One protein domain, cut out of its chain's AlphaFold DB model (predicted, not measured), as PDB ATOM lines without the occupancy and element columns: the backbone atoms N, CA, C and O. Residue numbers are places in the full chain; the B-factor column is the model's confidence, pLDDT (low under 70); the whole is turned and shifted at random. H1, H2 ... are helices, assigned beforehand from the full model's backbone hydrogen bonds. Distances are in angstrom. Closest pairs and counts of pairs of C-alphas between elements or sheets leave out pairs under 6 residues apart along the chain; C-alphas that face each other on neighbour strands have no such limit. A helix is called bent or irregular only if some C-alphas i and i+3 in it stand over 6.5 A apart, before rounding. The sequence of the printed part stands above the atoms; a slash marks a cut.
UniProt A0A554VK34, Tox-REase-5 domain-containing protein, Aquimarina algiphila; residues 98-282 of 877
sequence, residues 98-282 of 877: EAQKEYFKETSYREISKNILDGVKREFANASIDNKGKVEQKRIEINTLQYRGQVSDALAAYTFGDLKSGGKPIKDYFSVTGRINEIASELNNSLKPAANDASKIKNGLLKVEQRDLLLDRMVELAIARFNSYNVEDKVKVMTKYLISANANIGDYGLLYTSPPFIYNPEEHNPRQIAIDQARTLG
ATOM      1  N   GLU A  98     143.663 186.198 119.976       94.44
ATOM      2  CA  GLU A  98     142.350 185.579 120.195       94.44
ATOM      3  C   GLU A  98     141.404 185.797 119.015       94.44
ATOM      4  O   GLU A  98     140.764 184.845 118.564       94.44
ATOM      5  N   ALA A  99     141.378 187.014 118.461       95.31
ATOM      6  CA  ALA A  99     140.635 187.302 117.238       95.31
ATOM      7  C   ALA A  99     141.128 186.427 116.074       95.31
ATOM      8  O   ALA A  99     140.330 185.806 115.376       95.31
ATOM      9  N   GLN A 100     142.447 186.320 115.894       95.31
ATOM     10  CA  GLN A 100     143.075 185.499 114.861       95.31
ATOM     11  C   GLN A 100     142.715 184.018 115.010       95.31
ATOM     12  O   GLN A 100     142.381 183.369 114.017       95.31
ATOM     13  N   LYS A 101     142.764 183.483 116.238       95.44
ATOM     14  CA  LYS A 101     142.387 182.095 116.517       95.44
ATOM     15  C   LYS A 101     140.945 181.828 116.097       95.44
ATOM     16  O   LYS A 101     140.702 180.870 115.366       95.44
ATOM     17  N   GLU A 102     140.012 182.675 116.521       95.06
ATOM     18  CA  GLU A 102     138.600 182.507 116.172       95.06
ATOM     19  C   GLU A 102     138.357 182.680 114.669       95.06
ATOM     20  O   GLU A 102     137.615 181.910 114.066       95.06
ATOM     21  N   TYR A 103     139.038 183.635 114.034       94.38
ATOM     22  CA  TYR A 103     138.956 183.838 112.593       94.38
ATOM     23  C   TYR A 103     139.335 182.573 111.824       94.38
ATOM     24  O   TYR A 103     138.547 182.082 111.021       94.38
ATOM     25  N   PHE A 104     140.500 181.988 112.114       94.19
ATOM     26  CA  PHE A 104     140.931 180.763 111.445       94.19
ATOM     27  C   PHE A 104     139.994 179.583 111.704       94.19
ATOM     28  O   PHE A 104     139.773 178.787 110.786       94.19
ATOM     29  N   LYS A 105     139.409 179.485 112.907       94.44
ATOM     30  CA  LYS A 105     138.365 178.491 113.176       94.44
ATOM     31  C   LYS A 105     137.207 178.657 112.202       94.44
ATOM     32  O   LYS A 105     136.931 177.728 111.448       94.44
ATOM     33  N   GLU A 106     136.578 179.828 112.185       91.50
ATOM     34  CA  GLU A 106     135.329 180.042 111.451       91.50
ATOM     35  C   GLU A 106     135.506 180.080 109.933       91.50
ATOM     36  O   GLU A 106     134.671 179.541 109.210       91.50
ATOM     37  N   THR A 107     136.583 180.683 109.427       87.94
ATOM     38  CA  THR A 107     136.708 180.950 107.985       87.94
ATOM     39  C   THR A 107     137.574 179.955 107.232       87.94
ATOM     40  O   THR A 107     137.511 179.915 106.007       87.94
ATOM     41  N   SER A 108     138.455 179.216 107.915       87.00
ATOM     42  CA  SER A 108     139.508 178.449 107.232       87.00
ATOM     43  C   SER A 108     139.514 176.965 107.566       87.00
ATOM     44  O   SER A 108     139.784 176.166 106.676       87.00
ATOM     45  N   TYR A 109     139.219 176.577 108.810       92.19
ATOM     46  CA  TYR A 109     139.442 175.194 109.247       92.19
ATOM     47  C   TYR A 109     138.196 174.444 109.712       92.19
ATOM     48  O   TYR A 109     138.243 173.215 109.727       92.19
ATOM     49  N   ARG A 110     137.081 175.112 110.046       93.81
ATOM     50  CA  ARG A 110     135.861 174.431 110.525       93.81
ATOM     51  C   ARG A 110     135.327 173.413 109.518       93.81
ATOM     52  O   ARG A 110     135.137 172.252 109.874       93.81
ATOM     53  N   GLU A 111     135.133 173.817 108.265       91.75
ATOM     54  CA  GLU A 111     134.628 172.920 107.217       91.75
ATOM     55  C   GLU A 111     135.629 171.805 106.880       91.75
ATOM     56  O   GLU A 111     135.253 170.639 106.793       91.75
ATOM     57  N   ILE A 112     136.922 172.135 106.787       91.69
ATOM     58  CA  ILE A 112     137.987 171.157 106.517       91.69
ATOM     59  C   ILE A 112     138.044 170.096 107.626       91.69
ATOM     60  O   ILE A 112     138.019 168.898 107.340       91.69
ATOM     61  N   SER A 113     138.076 170.524 108.891       95.50
ATOM     62  CA  SER A 113     138.068 169.639 110.060       95.50
ATOM     63  C   SER A 113     136.829 168.747 110.067       95.50
ATOM     64  O   SER A 113     136.940 167.545 110.309       95.50
ATOM     65  N   LYS A 114     135.651 169.310 109.767       95.69
ATOM     66  CA  LYS A 114     134.398 168.553 109.694       95.69
ATOM     67  C   LYS A 114     134.441 167.483 108.604       95.69
ATOM     68  O   LYS A 114     134.179 166.322 108.897       95.69
ATOM     69  N   ASN A 115     134.852 167.839 107.387       96.06
ATOM     70  CA  ASN A 115     134.949 166.901 106.265       96.06
ATOM     71  C   ASN A 115     135.916 165.743 106.563       96.06
ATOM     72  O   ASN A 115     135.623 164.586 106.253       96.06
ATOM     73  N   ILE A 116     137.046 166.034 107.216       95.94
ATOM     74  CA  ILE A 116     137.999 165.010 107.661       95.94
ATOM     75  C   ILE A 116     137.353 164.101 108.709       95.94
ATOM     76  O   ILE A 116     137.385 162.880 108.556       95.94
ATOM     77  N   LEU A 117     136.737 164.671 109.750       97.38
ATOM     78  CA  LEU A 117     136.070 163.893 110.797       97.38
ATOM     79  C   LEU A 117     134.951 163.019 110.230       97.38
ATOM     80  O   LEU A 117     134.847 161.861 110.624       97.38
ATOM     81  N   ASP A 118     134.145 163.520 109.296       97.19
ATOM     82  CA  ASP A 118     133.072 162.757 108.650       97.19
ATOM     83  C   ASP A 118     133.608 161.544 107.879       97.19
ATOM     84  O   ASP A 118     133.050 160.445 107.987       97.19
ATOM     85  N   GLY A 119     134.731 161.704 107.170       96.88
ATOM     86  CA  GLY A 119     135.426 160.599 106.509       96.88
ATOM     87  C   GLY A 119     135.917 159.535 107.497       96.88
ATOM     88  O   GLY A 119     135.607 158.351 107.342       96.88
ATOM     89  N   VAL A 120     136.621 159.952 108.554       97.12
ATOM     90  CA  VAL A 120     137.191 159.033 109.559       97.12
ATOM     91  C   VAL A 120     136.103 158.354 110.393       97.12
ATOM     92  O   VAL A 120     136.195 157.159 110.672       97.12
ATOM     93  N   LYS A 121     135.035 159.075 110.760       97.38
ATOM     94  CA  LYS A 121     133.874 158.508 111.466       97.38
ATOM     95  C   LYS A 121     133.250 157.377 110.655       97.38
ATOM     96  O   LYS A 121     132.990 156.313 111.214       97.38
ATOM     97  N   ARG A 122     133.046 157.574 109.347       96.12
ATOM     98  CA  ARG A 122     132.487 156.543 108.457       96.12
ATOM     99  C   ARG A 122     133.399 155.322 108.362       96.12
ATOM    100  O   ARG A 122     132.924 154.195 108.471       96.12
ATOM    101  N   GLU A 123     134.700 155.546 108.210       96.00
ATOM    102  CA  GLU A 123     135.702 154.479 108.157       96.00
ATOM    103  C   GLU A 123     135.691 153.617 109.428       96.00
ATOM    104  O   GLU A 123     135.540 152.398 109.348       96.00
ATOM    105  N   PHE A 124     135.786 154.236 110.608       96.94
ATOM    106  CA  PHE A 124     135.843 153.504 111.876       96.94
ATOM    107  C   PHE A 124     134.488 152.955 112.329       96.94
ATOM    108  O   PHE A 124     134.451 151.957 113.051       96.94
ATOM    109  N   ALA A 125     133.371 153.532 111.878       94.31
ATOM    110  CA  ALA A 125     132.061 152.900 112.014       94.31
ATOM    111  C   ALA A 125     132.024 151.562 111.258       94.31
ATOM    112  O   ALA A 125     131.673 150.539 111.850       94.31
ATOM    113  N   ASN A 126     132.478 151.548 110.001       91.94
ATOM    114  CA  ASN A 126     132.541 150.334 109.187       91.94
ATOM    115  C   ASN A 126     133.545 149.318 109.748       91.94
ATOM    116  O   ASN A 126     133.193 148.155 109.929       91.94
ATOM    117  N   ALA A 127     134.761 149.750 110.102       94.31
ATOM    118  CA  ALA A 127     135.777 148.877 110.693       94.31
ATOM    119  C   ALA A 127     135.319 148.276 112.034       94.31
ATOM    120  O   ALA A 127     135.589 147.111 112.325       94.31
ATOM    121  N   SER A 128     134.585 149.046 112.849       94.12
ATOM    122  CA  SER A 128     134.005 148.547 114.097       94.12
ATOM    123  C   SER A 128     132.965 147.455 113.851       94.12
ATOM    124  O   SER A 128     132.905 146.530 114.656       94.12
ATOM    125  N   ILE A 129     132.133 147.561 112.816       90.44
ATOM    126  CA  ILE A 129     131.141 146.529 112.474       90.44
ATOM    127  C   ILE A 129     131.854 145.295 111.913       90.44
ATOM    128  O   ILE A 129     131.636 144.187 112.398       90.44
ATOM    129  N   ASP A 130     132.766 145.497 110.962       91.31
ATOM    130  CA  ASP A 130     133.511 144.434 110.281       91.31
ATOM    131  C   ASP A 130     134.312 143.557 111.257       91.31
ATOM    132  O   ASP A 130     134.178 142.330 111.245       91.31
ATOM    133  N   ASN A 131     135.086 144.181 112.154       94.19
ATOM    134  CA  ASN A 131     135.903 143.465 113.136       94.19
ATOM    135  C   ASN A 131     135.059 142.760 114.205       94.19
ATOM    136  O   ASN A 131     135.415 141.663 114.635       94.19
ATOM    137  N   LYS A 132     133.933 143.351 114.628       92.19
ATOM    138  CA  LYS A 132     132.998 142.682 115.548       92.19
ATOM    139  C   LYS A 132     132.375 141.448 114.909       92.19
ATOM    140  O   LYS A 132     132.362 140.398 115.543       92.19
ATOM    141  N   GLY A 133     131.949 141.559 113.650       91.25
ATOM    142  CA  GLY A 133     131.437 140.436 112.871       91.25
ATOM    143  C   GLY A 133     132.426 139.276 112.806       91.25
ATOM    144  O   GLY A 133     132.054 138.139 113.076       91.25
ATOM    145  N   LYS A 134     133.713 139.560 112.562       93.25
ATOM    146  CA  LYS A 134     134.781 138.541 112.571       93.25
ATOM    147  C   LYS A 134     134.933 137.856 113.932       93.25
ATOM    148  O   LYS A 134     135.076 136.637 113.988       93.25
ATOM    149  N   VAL A 135     134.896 138.618 115.031       94.69
ATOM    150  CA  VAL A 135     134.940 138.055 116.396       94.69
ATOM    151  C   VAL A 135     133.745 137.131 116.641       94.69
ATOM    152  O   VAL A 135     133.916 136.026 117.155       94.69
ATOM    153  N   GLU A 136     132.546 137.568 116.268       93.88
ATOM    154  CA  GLU A 136     131.315 136.795 116.434       93.88
ATOM    155  C   GLU A 136     131.339 135.504 115.605       93.88
ATOM    156  O   GLU A 136     131.102 134.428 116.147       93.88
ATOM    157  N   GLN A 137     131.745 135.576 114.335       94.00
ATOM    158  CA  GLN A 137     131.882 134.409 113.457       94.00
ATOM    159  C   GLN A 137     132.866 133.378 114.006       94.00
ATOM    160  O   GLN A 137     132.579 132.187 113.979       94.00
ATOM    161  N   LYS A 138     134.008 133.809 114.557       95.50
ATOM    162  CA  LYS A 138     134.969 132.889 115.188       95.50
ATOM    163  C   LYS A 138     134.435 132.247 116.464       95.50
ATOM    164  O   LYS A 138     134.737 131.088 116.735       95.50
ATOM    165  N   ARG A 139     133.616 132.959 117.237       95.81
ATOM    166  CA  ARG A 139     132.915 132.371 118.390       95.81
ATOM    167  C   ARG A 139     131.848 131.366 117.947       95.81
ATOM    168  O   ARG A 139     131.744 130.301 118.543       95.81
ATOM    169  N   ILE A 140     131.129 131.645 116.862       96.44
ATOM    170  CA  ILE A 140     130.183 130.703 116.243       96.44
ATOM    171  C   ILE A 140     130.907 129.468 115.687       96.44
ATOM    172  O   ILE A 140     130.424 128.350 115.867       96.44
ATOM    173  N   GLU A 141     132.088 129.637 115.083       96.94
ATOM    174  CA  GLU A 141     132.954 128.531 114.647       96.94
ATOM    175  C   GLU A 141     133.331 127.642 115.849       96.94
ATOM    176  O   GLU A 141     133.228 126.419 115.763       96.94
ATOM    177  N   ILE A 142     133.677 128.235 117.003       97.19
ATOM    178  CA  ILE A 142     133.913 127.492 118.255       97.19
ATOM    179  C   ILE A 142     132.654 126.741 118.707       97.19
ATOM    180  O   ILE A 142     132.749 125.543 118.967       97.19
ATOM    181  N   ASN A 143     131.488 127.391 118.773       97.44
ATOM    182  CA  ASN A 143     130.237 126.742 119.197       97.44
ATOM    183  C   ASN A 143     129.860 125.576 118.262       97.44
ATOM    184  O   ASN A 143     129.417 124.520 118.715       97.44
ATOM    185  N   THR A 144     130.106 125.732 116.959       97.56
ATOM    186  CA  THR A 144     129.904 124.685 115.945       97.56
ATOM    187  C   THR A 144     130.844 123.500 116.168       97.56
ATOM    188  O   THR A 144     130.418 122.348 116.120       97.56
ATOM    189  N   LEU A 145     132.120 123.760 116.463       97.69
ATOM    190  CA  LEU A 145     133.101 122.720 116.784       97.69
ATOM    191  C   LEU A 145     132.788 122.018 118.112       97.69
ATOM    192  O   LEU A 145     132.920 120.800 118.207       97.69
ATOM    193  N   GLN A 146     132.335 122.752 119.128       96.81
ATOM    194  CA  GLN A 146     131.876 122.163 120.387       96.81
ATOM    195  C   GLN A 146     130.701 121.213 120.150       96.81
ATOM    196  O   GLN A 146     130.712 120.096 120.667       96.81
ATOM    197  N   TYR A 147     129.739 121.609 119.311       97.38
ATOM    198  CA  TYR A 147     128.638 120.735 118.917       97.38
ATOM    199  C   TYR A 147     129.116 119.526 118.103       97.38
ATOM    200  O   TYR A 147     128.680 118.406 118.358       97.38
ATOM    201  N   ARG A 148     130.099 119.691 117.206       97.25
ATOM    202  CA  ARG A 148     130.735 118.559 116.509       97.25
ATOM    203  C   ARG A 148     131.307 117.519 117.472       97.25
ATOM    204  O   ARG A 148     131.203 116.333 117.177       97.25
ATOM    205  N   GLY A 149     131.859 117.938 118.611       95.38
ATOM    206  CA  GLY A 149     132.336 117.024 119.655       95.38
ATOM    207  C   GLY A 149     131.231 116.218 120.355       95.38
ATOM    208  O   GLY A 149     131.537 115.230 121.015       95.38
ATOM    209  N   GLN A 150     129.965 116.622 120.216       95.88
ATOM    210  CA  GLN A 150     128.792 115.956 120.798       95.88
ATOM    211  C   GLN A 150     128.056 115.059 119.786       95.88
ATOM    212  O   GLN A 150     127.306 114.169 120.183       95.88
ATOM    213  N   VAL A 151     128.261 115.284 118.485       95.69
ATOM    214  CA  VAL A 151     127.623 114.531 117.395       95.69
ATOM    215  C   VAL A 151     128.452 113.292 117.050       95.69
ATOM    216  O   VAL A 151     129.669 113.373 116.882       95.69
ATOM    217  N   SER A 152     127.794 112.137 116.908       95.31
ATOM    218  CA  SER A 152     128.459 110.891 116.512       95.31
ATOM    219  C   SER A 152     129.005 110.965 115.083       95.31
ATOM    220  O   SER A 152     128.431 111.626 114.217       95.31
ATOM    221  N   ASP A 153     130.081 110.230 114.796       92.56
ATOM    222  CA  ASP A 153     130.695 110.227 113.459       92.56
ATOM    223  C   ASP A 153     129.717 109.781 112.359       92.56
ATOM    224  O   ASP A 153     129.743 110.314 111.251       92.56
ATOM    225  N   ALA A 154     128.786 108.879 112.687       92.44
ATOM    226  CA  ALA A 154     127.732 108.433 111.775       92.44
ATOM    227  C   ALA A 154     126.770 109.563 111.358       92.44
ATOM    228  O   ALA A 154     126.243 109.542 110.247       92.44
ATOM    229  N   LEU A 155     126.546 110.556 112.226       95.06
ATOM    230  CA  LEU A 155     125.656 111.695 111.972       95.06
ATOM    231  C   LEU A 155     126.405 112.957 111.528       95.06
ATOM    232  O   LEU A 155     125.782 113.905 111.041       95.06
ATOM    233  N   ALA A 156     127.733 112.983 111.652       95.06
ATOM    234  CA  ALA A 156     128.543 114.157 111.351       95.06
ATOM    235  C   ALA A 156     128.419 114.596 109.880       95.06
ATOM    236  O   ALA A 156     128.300 115.788 109.599       95.06
ATOM    237  N   ALA A 157     128.380 113.648 108.939       93.56
ATOM    238  CA  ALA A 157     128.213 113.962 107.519       93.56
ATOM    239  C   ALA A 157     126.861 114.628 107.212       93.56
ATOM    240  O   ALA A 157     126.805 115.539 106.390       93.56
ATOM    241  N   TYR A 158     125.791 114.203 107.889       92.12
ATOM    242  CA  TYR A 158     124.457 114.784 107.732       92.12
ATOM    243  C   TYR A 158     124.349 116.164 108.397       92.12
ATOM    244  O   TYR A 158     123.779 117.082 107.821       92.12
ATOM    245  N   THR A 159     124.942 116.313 109.584       95.25
ATOM    246  CA  THR A 159     124.814 117.521 110.416       95.25
ATOM    247  C   THR A 159     125.673 118.679 109.907       95.25
ATOM    248  O   THR A 159     125.235 119.820 109.938       95.25
ATOM    249  N   PHE A 160     126.897 118.406 109.437       96.88
ATOM    250  CA  PHE A 160     127.859 119.454 109.064       96.88
ATOM    251  C   PHE A 160     128.122 119.553 107.559       96.88
ATOM    252  O   PHE A 160     128.747 120.520 107.124       96.88
ATOM    253  N   GLY A 161     127.690 118.570 106.764       95.12
ATOM    254  CA  GLY A 161     127.863 118.595 105.313       95.12
ATOM    255  C   GLY A 161     129.317 118.768 104.886       95.12
ATOM    256  O   GLY A 161     130.193 117.993 105.278       95.12
ATOM    257  N   ASP A 162     129.575 119.796 104.081       96.12
ATOM    258  CA  ASP A 162     130.913 120.177 103.619       96.12
ATOM    259  C   ASP A 162     131.425 121.464 104.278       96.12
ATOM    260  O   ASP A 162     132.413 122.039 103.812       96.12
ATOM    261  N   LEU A 163     130.788 121.925 105.364       97.25
ATOM    262  CA  LEU A 163     131.271 123.079 106.120       97.25
ATOM    263  C   LEU A 163     132.675 122.817 106.641       97.25
ATOM    264  O   LEU A 163     133.000 121.717 107.097       97.25
ATOM    265  N   LYS A 164     133.508 123.854 106.603       97.19
ATOM    266  CA  LYS A 164     134.922 123.765 106.959       97.19
ATOM    267  C   LYS A 164     135.255 124.637 108.157       97.19
ATOM    268  O   LYS A 164     134.667 125.697 108.359       97.19
ATOM    269  N   SER A 165     136.262 124.201 108.899       97.12
ATOM    270  CA  SER A 165     137.000 124.989 109.880       97.12
ATOM    271  C   SER A 165     138.486 124.798 109.587       97.12
ATOM    272  O   SER A 165     138.928 123.679 109.343       97.12
ATOM    273  N   GLY A 166     139.256 125.886 109.493       92.88
ATOM    274  CA  GLY A 166     140.689 125.803 109.162       92.88
ATOM    275  C   GLY A 166     140.999 125.083 107.837       92.88
ATOM    276  O   GLY A 166     142.029 124.432 107.719       92.88
ATOM    277  N   GLY A 167     140.085 125.131 106.860       93.81
ATOM    278  CA  GLY A 167     140.220 124.440 105.570       93.81
ATOM    279  C   GLY A 167     139.863 122.946 105.580       93.81
ATOM    280  O   GLY A 167     139.698 122.363 104.508       93.81
ATOM    281  N   LYS A 168     139.666 122.338 106.755       96.44
ATOM    282  CA  LYS A 168     139.257 120.937 106.912       96.44
ATOM    283  C   LYS A 168     137.736 120.832 107.121       96.44
ATOM    284  O   LYS A 168     137.185 121.656 107.854       96.44
ATOM    285  N   PRO A 169     137.035 119.848 106.522       97.50
ATOM    286  CA  PRO A 169     135.614 119.637 106.793       97.50
ATOM    287  C   PRO A 169     135.355 119.347 108.276       97.50
ATOM    288  O   PRO A 169     136.051 118.541 108.892       97.50
ATOM    289  N   ILE A 170     134.335 119.985 108.851       97.81
ATOM    290  CA  ILE A 170     133.978 119.861 110.273       97.81
ATOM    291  C   ILE A 170     133.597 118.415 110.611       97.81
ATOM    292  O   ILE A 170     133.986 117.897 111.659       97.81
ATOM    293  N   LYS A 171     132.919 117.723 109.686       96.25
ATOM    294  CA  LYS A 171     132.585 116.298 109.819       96.25
ATOM    295  C   LYS A 171     133.805 115.402 110.077       96.25
ATOM    296  O   LYS A 171     133.678 114.439 110.827       96.25
ATOM    297  N   ASP A 172     134.989 115.773 109.585       96.38
ATOM    298  CA  ASP A 172     136.212 114.956 109.646       96.38
ATOM    299  C   ASP A 172     137.077 115.228 110.895       96.38
ATOM    300  O   ASP A 172     138.208 114.736 111.017       96.38
ATOM    301  N   TYR A 173     136.613 116.067 111.826       94.88
ATOM    302  CA  TYR A 173     137.302 116.292 113.097       94.88
ATOM    303  C   TYR A 173     136.965 115.196 114.114       94.88
ATOM    304  O   TYR A 173     135.896 115.212 114.711       94.88
ATOM    305  N   PHE A 174     137.927 114.303 114.373       89.00
ATOM    306  CA  PHE A 174     137.859 113.324 115.472       89.00
ATOM    307  C   PHE A 174     138.075 113.958 116.857       89.00
ATOM    308  O   PHE A 174     137.581 113.469 117.864       89.00
ATOM    309  N   SER A 175     138.836 115.055 116.913       92.69
ATOM    310  CA  SER A 175     139.020 115.881 118.105       92.69
ATOM    311  C   SER A 175     139.035 117.346 117.697       92.69
ATOM    312  O   SER A 175     139.748 117.733 116.769       92.69
ATOM    313  N   VAL A 176     138.238 118.157 118.387       96.12
ATOM    314  CA  VAL A 176     138.037 119.580 118.077       96.12
ATOM    315  C   VAL A 176     138.878 120.512 118.955       96.12
ATOM    316  O   VAL A 176     139.062 121.675 118.607       96.12
ATOM    317  N   THR A 177     139.441 120.008 120.059       95.81
ATOM    318  CA  THR A 177     140.136 120.813 121.080       95.81
ATOM    319  C   THR A 177     141.301 121.618 120.512       95.81
ATOM    320  O   THR A 177     141.421 122.806 120.796       95.81
ATOM    321  N   GLY A 178     142.141 120.999 119.674       95.88
ATOM    322  CA  GLY A 178     143.276 121.690 119.053       95.88
ATOM    323  C   GLY A 178     142.824 122.882 118.209       95.88
ATOM    324  O   GLY A 178     143.315 123.994 118.387       95.88
ATOM    325  N   ARG A 179     141.799 122.675 117.375       96.56
ATOM    326  CA  ARG A 179     141.252 123.723 116.512       96.56
ATOM    327  C   ARG A 179     140.564 124.839 117.300       96.56
ATOM    328  O   ARG A 179     140.737 126.009 116.975       96.56
ATOM    329  N   ILE A 180     139.822 124.497 118.354       97.38
ATOM    330  CA  ILE A 180     139.211 125.489 119.252       97.38
ATOM    331  C   ILE A 180     140.293 126.366 119.899       97.38
ATOM    332  O   ILE A 180     140.138 127.585 119.937       97.38
ATOM    333  N   ASN A 181     141.408 125.780 120.349       97.00
ATOM    334  CA  ASN A 181     142.514 126.529 120.951       97.00
ATOM    335  C   ASN A 181     143.206 127.469 119.951       97.00
ATOM    336  O   ASN A 181     143.549 128.595 120.312       97.00
ATOM    337  N   GLU A 182     143.376 127.046 118.695       96.50
ATOM    338  CA  GLU A 182     143.881 127.914 117.622       96.50
ATOM    339  C   GLU A 182     142.975 129.134 117.412       96.50
ATOM    340  O   GLU A 182     143.458 130.267 117.404       96.50
ATOM    341  N   ILE A 183     141.659 128.916 117.301       96.75
ATOM    342  CA  ILE A 183     140.688 130.004 117.113       96.75
ATOM    343  C   ILE A 183     140.658 130.917 118.344       96.75
ATOM    344  O   ILE A 183     140.617 132.138 118.207       96.75
ATOM    345  N   ALA A 184     140.717 130.356 119.554       95.81
ATOM    346  CA  ALA A 184     140.770 131.134 120.790       95.81
ATOM    347  C   ALA A 184     142.029 132.018 120.860       95.81
ATOM    348  O   ALA A 184     141.951 133.169 121.298       95.81
ATOM    349  N   SER A 185     143.172 131.509 120.387       96.88
ATOM    350  CA  SER A 185     144.413 132.280 120.260       96.88
ATOM    351  C   SER A 185     144.263 133.424 119.250       96.88
ATOM    352  O   SER A 185     144.557 134.573 119.581       96.88
ATOM    353  N   GLU A 186     143.725 133.153 118.055       96.06
ATOM    354  CA  GLU A 186     143.447 134.168 117.023       96.06
ATOM    355  C   GLU A 186     142.501 135.269 117.545       96.06
ATOM    356  O   GLU A 186     142.760 136.468 117.385       96.06
ATOM    357  N   LEU A 187     141.431 134.865 118.235       95.88
ATOM    358  CA  LEU A 187     140.459 135.760 118.855       95.88
ATOM    359  C   LEU A 187     141.108 136.704 119.867       95.88
ATOM    360  O   LEU A 187     140.871 137.910 119.815       95.88
ATOM    361  N   ASN A 188     141.894 136.167 120.798       95.81
ATOM    362  CA  ASN A 188     142.455 136.949 121.896       95.81
ATOM    363  C   ASN A 188     143.634 137.824 121.451       95.81
ATOM    364  O   ASN A 188     143.762 138.944 121.942       95.81
ATOM    365  N   ASN A 189     144.453 137.348 120.511       96.12
ATOM    366  CA  ASN A 189     145.687 138.029 120.120       96.12
ATOM    367  C   ASN A 189     145.503 139.020 118.962       96.12
ATOM    368  O   ASN A 189     146.294 139.951 118.843       96.12
ATOM    369  N   SER A 190     144.482 138.843 118.115       95.75
ATOM    370  CA  SER A 190     144.305 139.652 116.899       95.75
ATOM    371  C   SER A 190     142.918 140.292 116.806       95.75
ATOM    372  O   SER A 190     142.790 141.519 116.793       95.75
ATOM    373  N   LEU A 191     141.854 139.483 116.807       95.69
ATOM    374  CA  LEU A 191     140.520 139.968 116.426       95.69
ATOM    375  C   LEU A 191     139.847 140.826 117.508       95.69
ATOM    376  O   LEU A 191     139.321 141.897 117.198       95.69
ATOM    377  N   LYS A 192     139.882 140.405 118.781       95.94
ATOM    378  CA  LYS A 192     139.331 141.200 119.895       95.94
ATOM    379  C   LYS A 192     140.072 142.534 120.062       95.94
ATOM    380  O   LYS A 192     139.381 143.550 120.151       95.94
ATOM    381  N   PRO A 193     141.424 142.595 120.061       96.62
ATOM    382  CA  PRO A 193     142.144 143.868 120.065       96.62
ATOM    383  C   PRO A 193     141.732 144.801 118.919       96.62
ATOM    384  O   PRO A 193     141.439 145.969 119.174       96.62
ATOM    385  N   ALA A 194     141.622 144.291 117.688       96.38
ATOM    386  CA  ALA A 194     141.221 145.089 116.527       96.38
ATOM    387  C   ALA A 194     139.779 145.625 116.635       96.38
ATOM    388  O   ALA A 194     139.520 146.793 116.337       96.38
ATOM    389  N   ALA A 195     138.830 144.801 117.096       95.62
ATOM    390  CA  ALA A 195     137.444 145.221 117.318       95.62
ATOM    391  C   ALA A 195     137.327 146.262 118.448       95.62
ATOM    392  O   ALA A 195     136.587 147.248 118.334       95.62
ATOM    393  N   ASN A 196     138.090 146.069 119.525       96.38
ATOM    394  CA  ASN A 196     138.145 146.996 120.647       96.38
ATOM    395  C   ASN A 196     138.748 148.341 120.237       96.38
ATOM    396  O   ASN A 196     138.171 149.369 120.586       96.38
ATOM    397  N   ASP A 197     139.854 148.361 119.491       96.75
ATOM    398  CA  ASP A 197     140.483 149.604 119.027       96.75
ATOM    399  C   ASP A 197     139.578 150.369 118.052       96.75
ATOM    400  O   ASP A 197     139.338 151.562 118.236       96.75
ATOM    401  N   ALA A 198     138.977 149.677 117.076       97.00
ATOM    402  CA  ALA A 198     138.092 150.310 116.101       97.00
ATOM    403  C   ALA A 198     136.850 150.942 116.755       97.00
ATOM    404  O   ALA A 198     136.505 152.089 116.463       97.00
ATOM    405  N   SER A 199     136.198 150.227 117.680       96.50
ATOM    406  CA  SER A 199     135.054 150.769 118.430       96.50
ATOM    407  C   SER A 199     135.457 151.904 119.374       96.50
ATOM    408  O   SER A 199     134.737 152.900 119.472       96.50
ATOM    409  N   LYS A 200     136.638 151.806 120.000       97.50
ATOM    410  CA  LYS A 200     137.206 152.869 120.834       97.50
ATOM    411  C   LYS A 200     137.394 154.148 120.032       97.50
ATOM    412  O   LYS A 200     136.895 155.192 120.441       97.50
ATOM    413  N   ILE A 201     138.039 154.070 118.871       98.12
ATOM    414  CA  ILE A 201     138.250 155.224 117.991       98.12
ATOM    415  C   ILE A 201     136.909 155.789 117.513       98.12
ATOM    416  O   ILE A 201     136.679 156.985 117.669       98.12
ATOM    417  N   LYS A 202     135.980 154.951 117.033       97.50
ATOM    418  CA  LYS A 202     134.626 155.378 116.626       97.50
ATOM    419  C   LYS A 202     133.938 156.217 117.713       97.50
ATOM    420  O   LYS A 202     133.477 157.324 117.443       97.50
ATOM    421  N   ASN A 203     133.911 155.718 118.947       96.88
ATOM    422  CA  ASN A 203     133.283 156.409 120.076       96.88
ATOM    423  C   ASN A 203     134.069 157.658 120.512       96.88
ATOM    424  O   ASN A 203     133.490 158.633 120.989       96.88
ATOM    425  N   GLY A 204     135.393 157.639 120.354       97.75
ATOM    426  CA  GLY A 204     136.268 158.774 120.623       97.75
ATOM    427  C   GLY A 204     136.091 159.927 119.637       97.75
ATOM    428  O   GLY A 204     136.109 161.079 120.061       97.75
ATOM    429  N   LEU A 205     135.858 159.641 118.352       98.00
ATOM    430  CA  LEU A 205     135.678 160.658 117.308       98.00
ATOM    431  C   LEU A 205     134.462 161.549 117.568       98.00
ATOM    432  O   LEU A 205     134.536 162.752 117.337       98.00
ATOM    433  N   LEU A 206     133.384 160.993 118.132       96.31
ATOM    434  CA  LEU A 206     132.225 161.780 118.572       96.31
ATOM    435  C   LEU A 206     132.627 162.829 119.618       96.31
ATOM    436  O   LEU A 206     132.172 163.967 119.568       96.31
ATOM    437  N   LYS A 207     133.527 162.470 120.544       97.25
ATOM    438  CA  LYS A 207     134.039 163.393 121.568       97.25
ATOM    439  C   LYS A 207     135.036 164.400 120.992       97.25
ATOM    440  O   LYS A 207     135.073 165.528 121.472       97.25
ATOM    441  N   VAL A 208     135.841 164.001 120.000       97.44
ATOM    442  CA  VAL A 208     136.759 164.899 119.272       97.44
ATOM    443  C   VAL A 208     135.971 165.990 118.555       97.44
ATOM    444  O   VAL A 208     136.334 167.157 118.662       97.44
ATOM    445  N   GLU A 209     134.879 165.620 117.887       96.12
ATOM    446  CA  GLU A 209     133.983 166.556 117.206       96.12
ATOM    447  C   GLU A 209     133.243 167.466 118.193       96.12
ATOM    448  O   GLU A 209     133.317 168.681 118.071       96.12
ATOM    449  N   GLN A 210     132.596 166.904 119.221       96.00
ATOM    450  CA  GLN A 210     131.839 167.684 120.215       96.00
ATOM    451  C   GLN A 210     132.678 168.729 120.958       96.00
ATOM    452  O   GLN A 210     132.137 169.702 121.476       96.00
ATOM    453  N   ARG A 211     133.989 168.496 121.070       96.50
ATOM    454  CA  ARG A 211     134.932 169.363 121.783       96.50
ATOM    455  C   ARG A 211     135.824 170.171 120.837       96.50
ATOM    456  O   ARG A 211     136.781 170.764 121.319       96.50
ATOM    457  N   ASP A 212     135.558 170.147 119.528       96.25
ATOM    458  CA  ASP A 212     136.349 170.833 118.498       96.25
ATOM    459  C   ASP A 212     137.870 170.533 118.566       96.25
ATOM    460  O   ASP A 212     138.690 171.338 118.136       96.25
ATOM    461  N   LEU A 213     138.292 169.359 119.063       96.88
ATOM    462  CA  LEU A 213     139.712 169.098 119.377       96.88
ATOM    463  C   LEU A 213     140.613 169.030 118.142       96.88
ATOM    464  O   LEU A 213     141.775 169.439 118.208       96.88
ATOM    465  N   LEU A 214     140.092 168.515 117.023       97.00
ATOM    466  CA  LEU A 214     140.824 168.528 115.756       97.00
ATOM    467  C   LEU A 214     140.944 169.960 115.231       97.00
ATOM    468  O   LEU A 214     142.038 170.387 114.868       97.00
ATOM    469  N   LEU A 215     139.834 170.702 115.240       96.75
ATOM    470  CA  LEU A 215     139.778 172.093 114.803       96.75
ATOM    471  C   LEU A 215     140.756 172.959 115.606       96.75
ATOM    472  O   LEU A 215     141.576 173.666 115.021       96.75
ATOM    473  N   ASP A 216     140.717 172.859 116.935       96.50
ATOM    474  CA  ASP A 216     141.641 173.553 117.830       96.50
ATOM    475  C   ASP A 216     143.093 173.193 117.519       96.50
ATOM    476  O   ASP A 216     143.924 174.089 117.364       96.50
ATOM    477  N   ARG A 217     143.399 171.902 117.341       96.38
ATOM    478  CA  ARG A 217     144.769 171.465 117.060       96.38
ATOM    479  C   ARG A 217     145.283 171.958 115.709       96.38
ATOM    480  O   ARG A 217     146.440 172.364 115.607       96.38
ATOM    481  N   MET A 218     144.446 171.936 114.673       95.38
ATOM    482  CA  MET A 218     144.802 172.469 113.355       95.38
ATOM    483  C   MET A 218     145.094 173.970 113.428       95.38
ATOM    484  O   MET A 218     146.102 174.425 112.885       95.38
ATOM    485  N   VAL A 219     144.264 174.727 114.149       96.00
ATOM    486  CA  VAL A 219     144.446 176.173 114.335       96.00
ATOM    487  C   VAL A 219     145.690 176.484 115.169       96.00
ATOM    488  O   VAL A 219     146.426 177.409 114.836       96.00
ATOM    489  N   GLU A 220     145.986 175.711 116.213       95.56
ATOM    490  CA  GLU A 220     147.225 175.858 116.989       95.56
ATOM    491  C   GLU A 220     148.475 175.687 116.121       95.56
ATOM    492  O   GLU A 220     149.395 176.501 116.198       95.56
ATOM    493  N   LEU A 221     148.500 174.657 115.269       95.19
ATOM    494  CA  LEU A 221     149.613 174.398 114.352       95.19
ATOM    495  C   LEU A 221     149.729 175.498 113.285       95.19
ATOM    496  O   LEU A 221     150.831 175.970 113.000       95.19
ATOM    497  N   ALA A 222     148.592 175.971 112.768       93.88
ATOM    498  CA  ALA A 222     148.526 177.112 111.858       93.88
ATOM    499  C   ALA A 222     149.098 178.393 112.489       93.88
ATOM    500  O   ALA A 222     149.903 179.095 111.873       93.88
ATOM    501  N   ILE A 223     148.729 178.685 113.738       94.75
ATOM    502  CA  ILE A 223     149.231 179.840 114.491       94.75
ATOM    503  C   ILE A 223     150.719 179.683 114.812       94.75
ATOM    504  O   ILE A 223     151.467 180.654 114.713       94.75
ATOM    505  N   ALA A 224     151.188 178.483 115.161       94.00
ATOM    506  CA  ALA A 224     152.609 178.231 115.395       94.00
ATOM    507  C   ALA A 224     153.444 178.533 114.138       94.00
ATOM    508  O   ALA A 224     154.456 179.237 114.218       94.00
ATOM    509  N   ARG A 225     152.975 178.095 112.962       92.69
ATOM    510  CA  ARG A 225     153.606 178.423 111.679       92.69
ATOM    511  C   ARG A 225     153.540 179.917 111.381       92.69
ATOM    512  O   ARG A 225     154.567 180.501 111.041       92.69
ATOM    513  N   PHE A 226     152.385 180.549 111.575       92.62
ATOM    514  CA  PHE A 226     152.237 182.001 111.442       92.62
ATOM    515  C   PHE A 226     153.232 182.758 112.333       92.62
ATOM    516  O   PHE A 226     153.866 183.723 111.904       92.62
ATOM    517  N   ASN A 227     153.428 182.294 113.566       91.88
ATOM    518  CA  ASN A 227     154.336 182.917 114.521       91.88
ATOM    519  C   ASN A 227     155.814 182.781 114.147       91.88
ATOM    520  O   ASN A 227     156.591 183.638 114.571       91.88
ATOM    521  N   SER A 228     156.174 181.781 113.336       91.50
ATOM    522  CA  SER A 228     157.534 181.593 112.814       91.50
ATOM    523  C   SER A 228     157.933 182.604 111.733       91.50
ATOM    524  O   SER A 228     159.118 182.751 111.439       91.50
ATOM    525  N   TYR A 229     156.969 183.319 111.144       88.94
ATOM    526  CA  TYR A 229     157.255 184.335 110.135       88.94
ATOM    527  C   TYR A 229     157.905 185.584 110.731       88.94
ATOM    528  O   TYR A 229     157.694 185.937 111.893       88.94
ATOM    529  N   ASN A 230     158.673 186.300 109.907       87.31
ATOM    530  CA  ASN A 230     159.144 187.633 110.267       87.31
ATOM    531  C   ASN A 230     157.960 188.625 110.348       87.31
ATOM    532  O   ASN A 230     156.847 188.348 109.897       87.31
ATOM    533  N   VAL A 231     158.212 189.799 110.928       82.81
ATOM    534  CA  VAL A 231     157.204 190.852 111.149       82.81
ATOM    535  C   VAL A 231     156.441 191.227 109.869       82.81
ATOM    536  O   VAL A 231     155.219 191.365 109.898       82.81
ATOM    537  N   GLU A 232     157.145 191.370 108.745       79.38
ATOM    538  CA  GLU A 232     156.552 191.778 107.468       79.38
ATOM    539  C   GLU A 232     155.622 190.692 106.906       79.38
ATOM    540  O   GLU A 232     154.505 190.979 106.463       79.38
ATOM    541  N   ASP A 233     156.053 189.436 106.973       85.00
ATOM    542  CA  ASP A 233     155.299 188.301 106.456       85.00
ATOM    543  C   ASP A 233     154.069 187.988 107.314       85.00
ATOM    544  O   ASP A 233     153.026 187.656 106.752       85.00
ATOM    545  N   LYS A 234     154.114 188.201 108.639       87.94
ATOM    546  CA  LYS A 234     152.920 188.100 109.504       87.94
ATOM    547  C   LYS A 234     151.796 189.018 109.024       87.94
ATOM    548  O   LYS A 234     150.661 188.571 108.851       87.94
ATOM    549  N   VAL A 235     152.111 190.287 108.754       86.56
ATOM    550  CA  VAL A 235     151.116 191.253 108.262       86.56
ATOM    551  C   VAL A 235     150.604 190.832 106.886       86.56
ATOM    552  O   VAL A 235     149.392 190.763 106.689       86.56
ATOM    553  N   LYS A 236     151.497 190.480 105.950       84.38
ATOM    554  CA  LYS A 236     151.109 190.047 104.595       84.38
ATOM    555  C   LYS A 236     150.209 188.814 104.605       84.38
ATOM    556  O   LYS A 236     149.202 188.801 103.902       84.38
ATOM    557  N   VAL A 237     150.570 187.783 105.369       88.69
ATOM    558  CA  VAL A 237     149.821 186.521 105.455       88.69
ATOM    559  C   VAL A 237     148.422 186.782 105.999       88.69
ATOM    560  O   VAL A 237     147.447 186.400 105.354       88.69
ATOM    561  N   MET A 238     148.304 187.480 107.132       89.81
ATOM    562  CA  MET A 238     146.997 187.752 107.733       89.81
ATOM    563  C   MET A 238     146.125 188.625 106.819       89.81
ATOM    564  O   MET A 238     144.946 188.333 106.634       89.81
ATOM    565  N   THR A 239     146.704 189.642 106.174       86.94
ATOM    566  CA  THR A 239     145.979 190.473 105.203       86.94
ATOM    567  C   THR A 239     145.486 189.649 104.013       86.94
ATOM    568  O   THR A 239     144.341 189.821 103.606       86.94
ATOM    569  N   LYS A 240     146.280 188.702 103.491       84.81
ATOM    570  CA  LYS A 240     145.817 187.778 102.439       84.81
ATOM    571  C   LYS A 240     144.639 186.923 102.901       84.81
ATOM    572  O   LYS A 240     143.676 186.807 102.157       84.81
ATOM    573  N   TYR A 241     144.679 186.391 104.123       86.25
ATOM    574  CA  TYR A 241     143.564 185.632 104.702       86.25
ATOM    575  C   TYR A 241     142.289 186.475 104.869       86.25
ATOM    576  O   TYR A 241     141.189 185.974 104.640       86.25
ATOM    577  N   LEU A 242     142.416 187.752 105.250       86.00
ATOM    578  CA  LEU A 242     141.289 188.691 105.322       86.00
ATOM    579  C   LEU A 242     140.753 189.046 103.931       86.00
ATOM    580  O   LEU A 242     139.550 189.198 103.747       86.00
ATOM    581  N   ILE A 243     141.613 189.163 102.926       79.06
ATOM    582  CA  ILE A 243     141.177 189.409 101.550       79.06
ATOM    583  C   ILE A 243     140.456 188.168 101.004       79.06
ATOM    584  O   ILE A 243     139.314 188.281 100.571       79.06
ATOM    585  N   SER A 244     141.055 186.978 101.109       74.44
ATOM    586  CA  SER A 244     140.541 185.744 100.496       74.44
ATOM    587  C   SER A 244     139.166 185.301 101.001       74.44
ATOM    588  O   SER A 244     138.455 184.609 100.284       74.44
ATOM    589  N   ALA A 245     138.772 185.686 102.217       69.31
ATOM    590  CA  ALA A 245     137.458 185.346 102.763       69.31
ATOM    591  C   ALA A 245     136.293 186.186 102.189       69.31
ATOM    592  O   ALA A 245     135.143 185.938 102.544       69.31
ATOM    593  N   ASN A 246     136.549 187.172 101.317       66.62
ATOM    594  CA  ASN A 246     135.494 187.897 100.601       66.62
ATOM    595  C   ASN A 246     135.198 187.222  99.249       66.62
ATOM    596  O   ASN A 246     136.004 187.281  98.325       66.62
ATOM    597  N   ALA A 247     134.003 186.638  99.115       52.59
ATOM    598  CA  ALA A 247     133.575 185.835  97.962       52.59
ATOM    599  C   ALA A 247     133.467 186.584  96.607       52.59
ATOM    600  O   ALA A 247     133.297 185.939  95.579       52.59
ATOM    601  N   ASN A 248     133.610 187.915  96.571       53.81
ATOM    602  CA  ASN A 248     133.417 188.747  95.366       53.81
ATOM    603  C   ASN A 248     134.720 189.230  94.695       53.81
ATOM    604  O   ASN A 248     134.710 190.209  93.956       53.81
ATOM    605  N   ILE A 249     135.863 188.582  94.940       52.25
ATOM    606  CA  ILE A 249     137.158 189.006  94.356       52.25
ATOM    607  C   ILE A 249     137.390 188.419  92.947       52.25
ATOM    608  O   ILE A 249     138.362 188.776  92.285       52.25
ATOM    609  N   GLY A 250     136.471 187.585  92.443       49.22
ATOM    610  CA  GLY A 250     136.548 186.979  91.105       49.22
ATOM    611  C   GLY A 250     136.751 187.974  89.950       49.22
ATOM    612  O   GLY A 250     137.363 187.609  88.952       49.22
ATOM    613  N   ASP A 251     136.346 189.236  90.118       48.62
ATOM    614  CA  ASP A 251     136.484 190.283  89.093       48.62
ATOM    615  C   ASP A 251     137.860 190.978  89.067       48.62
ATOM    616  O   ASP A 251     138.170 191.720  88.134       48.62
ATOM    617  N   TYR A 252     138.735 190.728  90.049       51.31
ATOM    618  CA  TYR A 252     140.066 191.341  90.116       51.31
ATOM    619  C   TYR A 252     141.162 190.305  89.843       51.31
ATOM    620  O   TYR A 252     141.897 189.897  90.744       51.31
ATOM    621  N   GLY A 253     141.334 189.928  88.571       48.00
ATOM    622  CA  GLY A 253     142.353 188.968  88.104       48.00
ATOM    623  C   GLY A 253     143.816 189.292  88.472       48.00
ATOM    624  O   GLY A 253     144.696 188.456  88.288       48.00
ATOM    625  N   LEU A 254     144.093 190.471  89.040       48.62
ATOM    626  CA  LEU A 254     145.405 190.886  89.557       48.62
ATOM    627  C   LEU A 254     145.680 190.448  91.012       48.62
ATOM    628  O   LEU A 254     146.809 190.595  91.479       48.62
ATOM    629  N   LEU A 255     144.686 189.915  91.735       51.44
ATOM    630  CA  LEU A 255     144.786 189.532  93.152       51.44
ATOM    631  C   LEU A 255     144.632 188.020  93.387       51.44
ATOM    632  O   LEU A 255     144.122 187.622  94.435       51.44
ATOM    633  N   TYR A 256     145.121 187.171  92.468       47.47
ATOM    634  CA  TYR A 256     145.350 185.736  92.725       47.47
ATOM    635  C   TYR A 256     146.348 185.570  93.881       47.47
ATOM    636  O   TYR A 256     147.552 185.393  93.718       47.47
ATOM    637  N   THR A 257     145.831 185.701  95.092       56.25
ATOM    638  CA  THR A 257     146.573 185.675  96.340       56.25
ATOM    639  C   THR A 257     145.920 184.644  97.229       56.25
ATOM    640  O   THR A 257     145.432 184.961  98.310       56.25
ATOM    641  N   SER A 258     145.930 183.384  96.783       63.34
ATOM    642  CA  SER A 258     145.714 182.278  97.711       63.34
ATOM    643  C   SER A 258     146.632 182.520  98.910       63.34
ATOM    644  O   SER A 258     147.845 182.727  98.722       63.34
ATOM    645  N   PRO A 259     146.078 182.634 100.127       69.62
ATOM    646  CA  PRO A 259     146.907 182.832 101.292       69.62
ATOM    647  C   PRO A 259     147.885 181.652 101.386       69.62
ATOM    648  O   PRO A 259     147.536 180.533 101.000       69.62
ATOM    649  N   PRO A 260     149.129 181.883 101.832       77.00
ATOM    650  CA  PRO A 260     150.072 180.787 102.003       77.00
ATOM    651  C   PRO A 260     149.481 179.772 102.983       77.00
ATOM    652  O   PRO A 260     148.900 180.162 103.994       77.00
ATOM    653  N   PHE A 261     149.637 178.480 102.688       78.62
ATOM    654  CA  PHE A 261     149.192 177.412 103.576       78.62
ATOM    655  C   PHE A 261     149.963 177.491 104.900       78.62
ATOM    656  O   PHE A 261     151.115 177.071 104.992       78.62
ATOM    657  N   ILE A 262     149.333 178.061 105.930       86.62
ATOM    658  CA  ILE A 262     149.915 178.118 107.281       86.62
ATOM    659  C   ILE A 262     149.717 176.808 108.048       86.62
ATOM    660  O   ILE A 262     150.423 176.559 109.015       86.62
ATOM    661  N   TYR A 263     148.807 175.943 107.595       86.38
ATOM    662  CA  TYR A 263     148.722 174.554 108.034       86.38
ATOM    663  C   TYR A 263     149.258 173.652 106.924       86.38
ATOM    664  O   TYR A 263     148.716 173.675 105.817       86.38
ATOM    665  N   ASN A 264     150.298 172.869 107.223       84.56
ATOM    666  CA  ASN A 264     150.867 171.909 106.286       84.56
ATOM    667  C   ASN A 264     150.364 170.484 106.610       84.56
ATOM    668  O   ASN A 264     150.822 169.897 107.594       84.56
ATOM    669  N   PRO A 265     149.448 169.912 105.804       82.75
ATOM    670  CA  PRO A 265     148.948 168.556 106.026       82.75
ATOM    671  C   PRO A 265     150.011 167.465 105.803       82.75
ATOM    672  O   PRO A 265     149.822 166.346 106.276       82.75
ATOM    673  N   GLU A 266     151.119 167.769 105.113       84.25
ATOM    674  CA  GLU A 266     152.235 166.832 104.907       84.25
ATOM    675  C   GLU A 266     153.092 166.681 106.171       84.25
ATOM    676  O   GLU A 266     153.538 165.584 106.496       84.25
ATOM    677  N   GLU A 267     153.283 167.770 106.920       87.94
ATOM    678  CA  GLU A 267     154.001 167.756 108.205       87.94
ATOM    679  C   GLU A 267     153.117 167.228 109.341       87.94
ATOM    680  O   GLU A 267     153.583 166.567 110.273       87.94
ATOM    681  N   HIS A 268     151.821 167.529 109.275       90.81
ATOM    682  CA  HIS A 268     150.859 167.200 110.313       90.81
ATOM    683  C   HIS A 268     149.616 166.600 109.686       90.81
ATOM    684  O   HIS A 268     148.740 167.323 109.235       90.81
ATOM    685  N   ASN A 269     149.507 165.274 109.699       94.44
ATOM    686  CA  ASN A 269     148.345 164.604 109.137       94.44
ATOM    687  C   ASN A 269     147.109 164.799 110.049       94.44
ATOM    688  O   ASN A 269     147.040 164.169 111.113       94.44
ATOM    689  N   PRO A 270     146.099 165.604 109.653       93.88
ATOM    690  CA  PRO A 270     144.923 165.866 110.489       93.88
ATOM    691  C   PRO A 270     144.107 164.599 110.754       93.88
ATOM    692  O   PRO A 270     143.514 164.451 111.822       93.88
ATOM    693  N   ARG A 271     144.124 163.647 109.812       97.00
ATOM    694  CA  ARG A 271     143.473 162.350 109.974       97.00
ATOM    695  C   ARG A 271     144.094 161.572 111.132       97.00
ATOM    696  O   ARG A 271     143.368 161.059 111.977       97.00
ATOM    697  N   GLN A 272     145.424 161.502 111.187       96.75
ATOM    698  CA  GLN A 272     146.123 160.770 112.247       96.75
ATOM    699  C   GLN A 272     145.932 161.442 113.612       96.75
ATOM    700  O   GLN A 272     145.646 160.758 114.591       96.75
ATOM    701  N   ILE A 273     145.975 162.777 113.659       96.19
ATOM    702  CA  ILE A 273     145.701 163.555 114.877       96.19
ATOM    703  C   ILE A 273     144.314 163.219 115.440       96.19
ATOM    704  O   ILE A 273     144.183 162.943 116.633       96.19
ATOM    705  N   ALA A 274     143.285 163.205 114.585       97.25
ATOM    706  CA  ALA A 274     141.925 162.868 114.998       97.25
ATOM    707  C   ALA A 274     141.834 161.443 115.567       97.25
ATOM    708  O   ALA A 274     141.193 161.232 116.596       97.25
ATOM    709  N   ILE A 275     142.504 160.477 114.927       97.75
ATOM    710  CA  ILE A 275     142.540 159.075 115.366       97.75
ATOM    711  C   ILE A 275     143.230 158.938 116.727       97.75
ATOM    712  O   ILE A 275     142.688 158.281 117.615       97.75
ATOM    713  N   ASP A 276     144.383 159.577 116.928       97.31
ATOM    714  CA  ASP A 276     145.147 159.477 118.178       97.31
ATOM    715  C   ASP A 276     144.394 160.112 119.359       97.31
ATOM    716  O   ASP A 276     144.304 159.533 120.452       97.31
ATOM    717  N   GLN A 277     143.769 161.273 119.130       96.94
ATOM    718  CA  GLN A 277     142.890 161.909 120.115       96.94
ATOM    719  C   GLN A 277     141.675 161.025 120.425       96.94
ATOM    720  O   GLN A 277     141.353 160.788 121.593       96.94
ATOM    721  N   ALA A 278     141.024 160.482 119.394       97.56
ATOM    722  CA  ALA A 278     139.875 159.600 119.554       97.56
ATOM    723  C   ALA A 278     140.227 158.323 120.329       97.56
ATOM    724  O   ALA A 278     139.510 157.950 121.258       97.56
ATOM    725  N   ARG A 279     141.364 157.685 120.029       97.06
ATOM    726  CA  ARG A 279     141.851 156.492 120.741       97.06
ATOM    727  C   ARG A 279     142.086 156.759 122.230       97.06
ATOM    728  O   ARG A 279     141.919 155.850 123.045       97.06
ATOM    729  N   THR A 280     142.442 157.987 122.598       96.56
ATOM    730  CA  THR A 280     142.639 158.392 124.000       96.56
ATOM    731  C   THR A 280     141.311 158.636 124.722       96.56
ATOM    732  O   THR A 280     141.159 158.265 125.883       96.56
ATOM    733  N   LEU A 281     140.328 159.233 124.041       96.56
ATOM    734  CA  LEU A 281     139.053 159.661 124.639       96.56
ATOM    735  C   LEU A 281     137.943 158.604 124.594       96.56
ATOM    736  O   LEU A 281     136.953 158.693 125.334       96.56
ATOM    737  N   GLY A 282     138.054 157.660 123.670       95.56
ATOM    738  CA  GLY A 282     137.043 156.658 123.395       95.56
ATOM    739  C   GLY A 282     137.026 155.500 124.385       95.56
ATOM    740  O   GLY A 282     137.993 155.230 125.095       95.56
TER     741      GLY A 282
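What this domain is: This is residues 98 to 282 of the 877 residues of the protein "Tox-REase-5 domain-containing protein" of Aquimarina algiphila (UniProt A0A554VK34). A long, thin helical hairpin makes a rod: the long arm H1b and the nearly straight helix H3 lie side by side and run opposite ways, with H2 and the loop of residues 161 to 176 at one end. At the other end H1a, H4 and H5 make an angled head from which residues 246 to 254 stick out, and H6 crosses H3b near the middle of the rod. The printed part has 185 residues with six named helices, H1 to H6 in chain order, and no named strand; the class is all helix. It is extended, with a radius of gyration of the C-alphas of 27.2 A and spans of 87 by 33 by 25 A.

How they stand to each other: H1, residues 98 to 148, was assigned as one helix by its hydrogen bonds but is bent: C-alphas 108 and 111 are 7.4 A apart, and its arms H1a, residues 98 to 108, and H1b, residues 111 to 148, stand at a steep tilt of 68 degrees, only just short of about perpendicular. H3, residues 177 to 210, also assigned as one helix by its hydrogen bonds, is bent where C-alphas 189 and 192 are 7.1 A apart; its arms H3a, residues 177 to 189, and H3b, residues 192 to 210, stand at a shallow tilt of 25 degrees. H1b touches H3b, opposite ways at a shallow tilt of 26 degrees, the closest C-alphas being those of Asn 131 and Ala 195, 4.8 A apart. With residues 135 to 145 alone H1b touches H3a, closest at the C-alphas of Ile 142 and Ile 180, 5.8 A. H6, residues 270 to 281, touches H3b about perpendicular at 76 degrees, closest at the C-alphas of Gly 204 and Ala 278, 3.9 A. H4, residues 213 to 228, touches H1a at a steep tilt of 65 degrees, closest at the C-alphas of Phe 104 and Val 219, 6.5 A. H4 and H5, residues 231 to 244, form a helical hairpin and only just touch, with 3 pairs of C-alphas within 8 A, the closest those of Phe 226 and Lys 234, 6.4 A. H2, residues 153 to 160, is close to H1b but not clearly touching, closest at the C-alphas of Arg 148 and Ala 156, 7.1 A; it is only just irregular, with C-alphas 154 and 157 7.0 A apart. The helix packing is mostly crossed, with 2 of 7 touching pairs at a shallow tilt. Each O i to N i+4 pair is within hydrogen-bond range in H1a, H1b, H3a, H4, H5 and H6, against 2 of 4 in H2 and 13 of 15 in H3b.

Where its parts are: H1a begins at C-alpha 98, (142.350, 185.579, 120.195). H1b is 55.3 A from first to last C-alpha and ends at C-alpha 148, (130.735, 118.559, 116.509). H3b is 27.5 A long, H4 22.7 A and H5 20.4 A. H6 ends at C-alpha 281, (139.053, 159.661, 124.639).

The domain as a whole: The two C-alphas farthest apart, those of Ala 154 and Glu 232, are 88.3 A apart. The printed part has no cut. The links H2 to H3, 16 residues, and H5 to H6, 25 residues, are long. Mean pLDDT of the printed part is 90.7, and residues 245 to 259 are under 70.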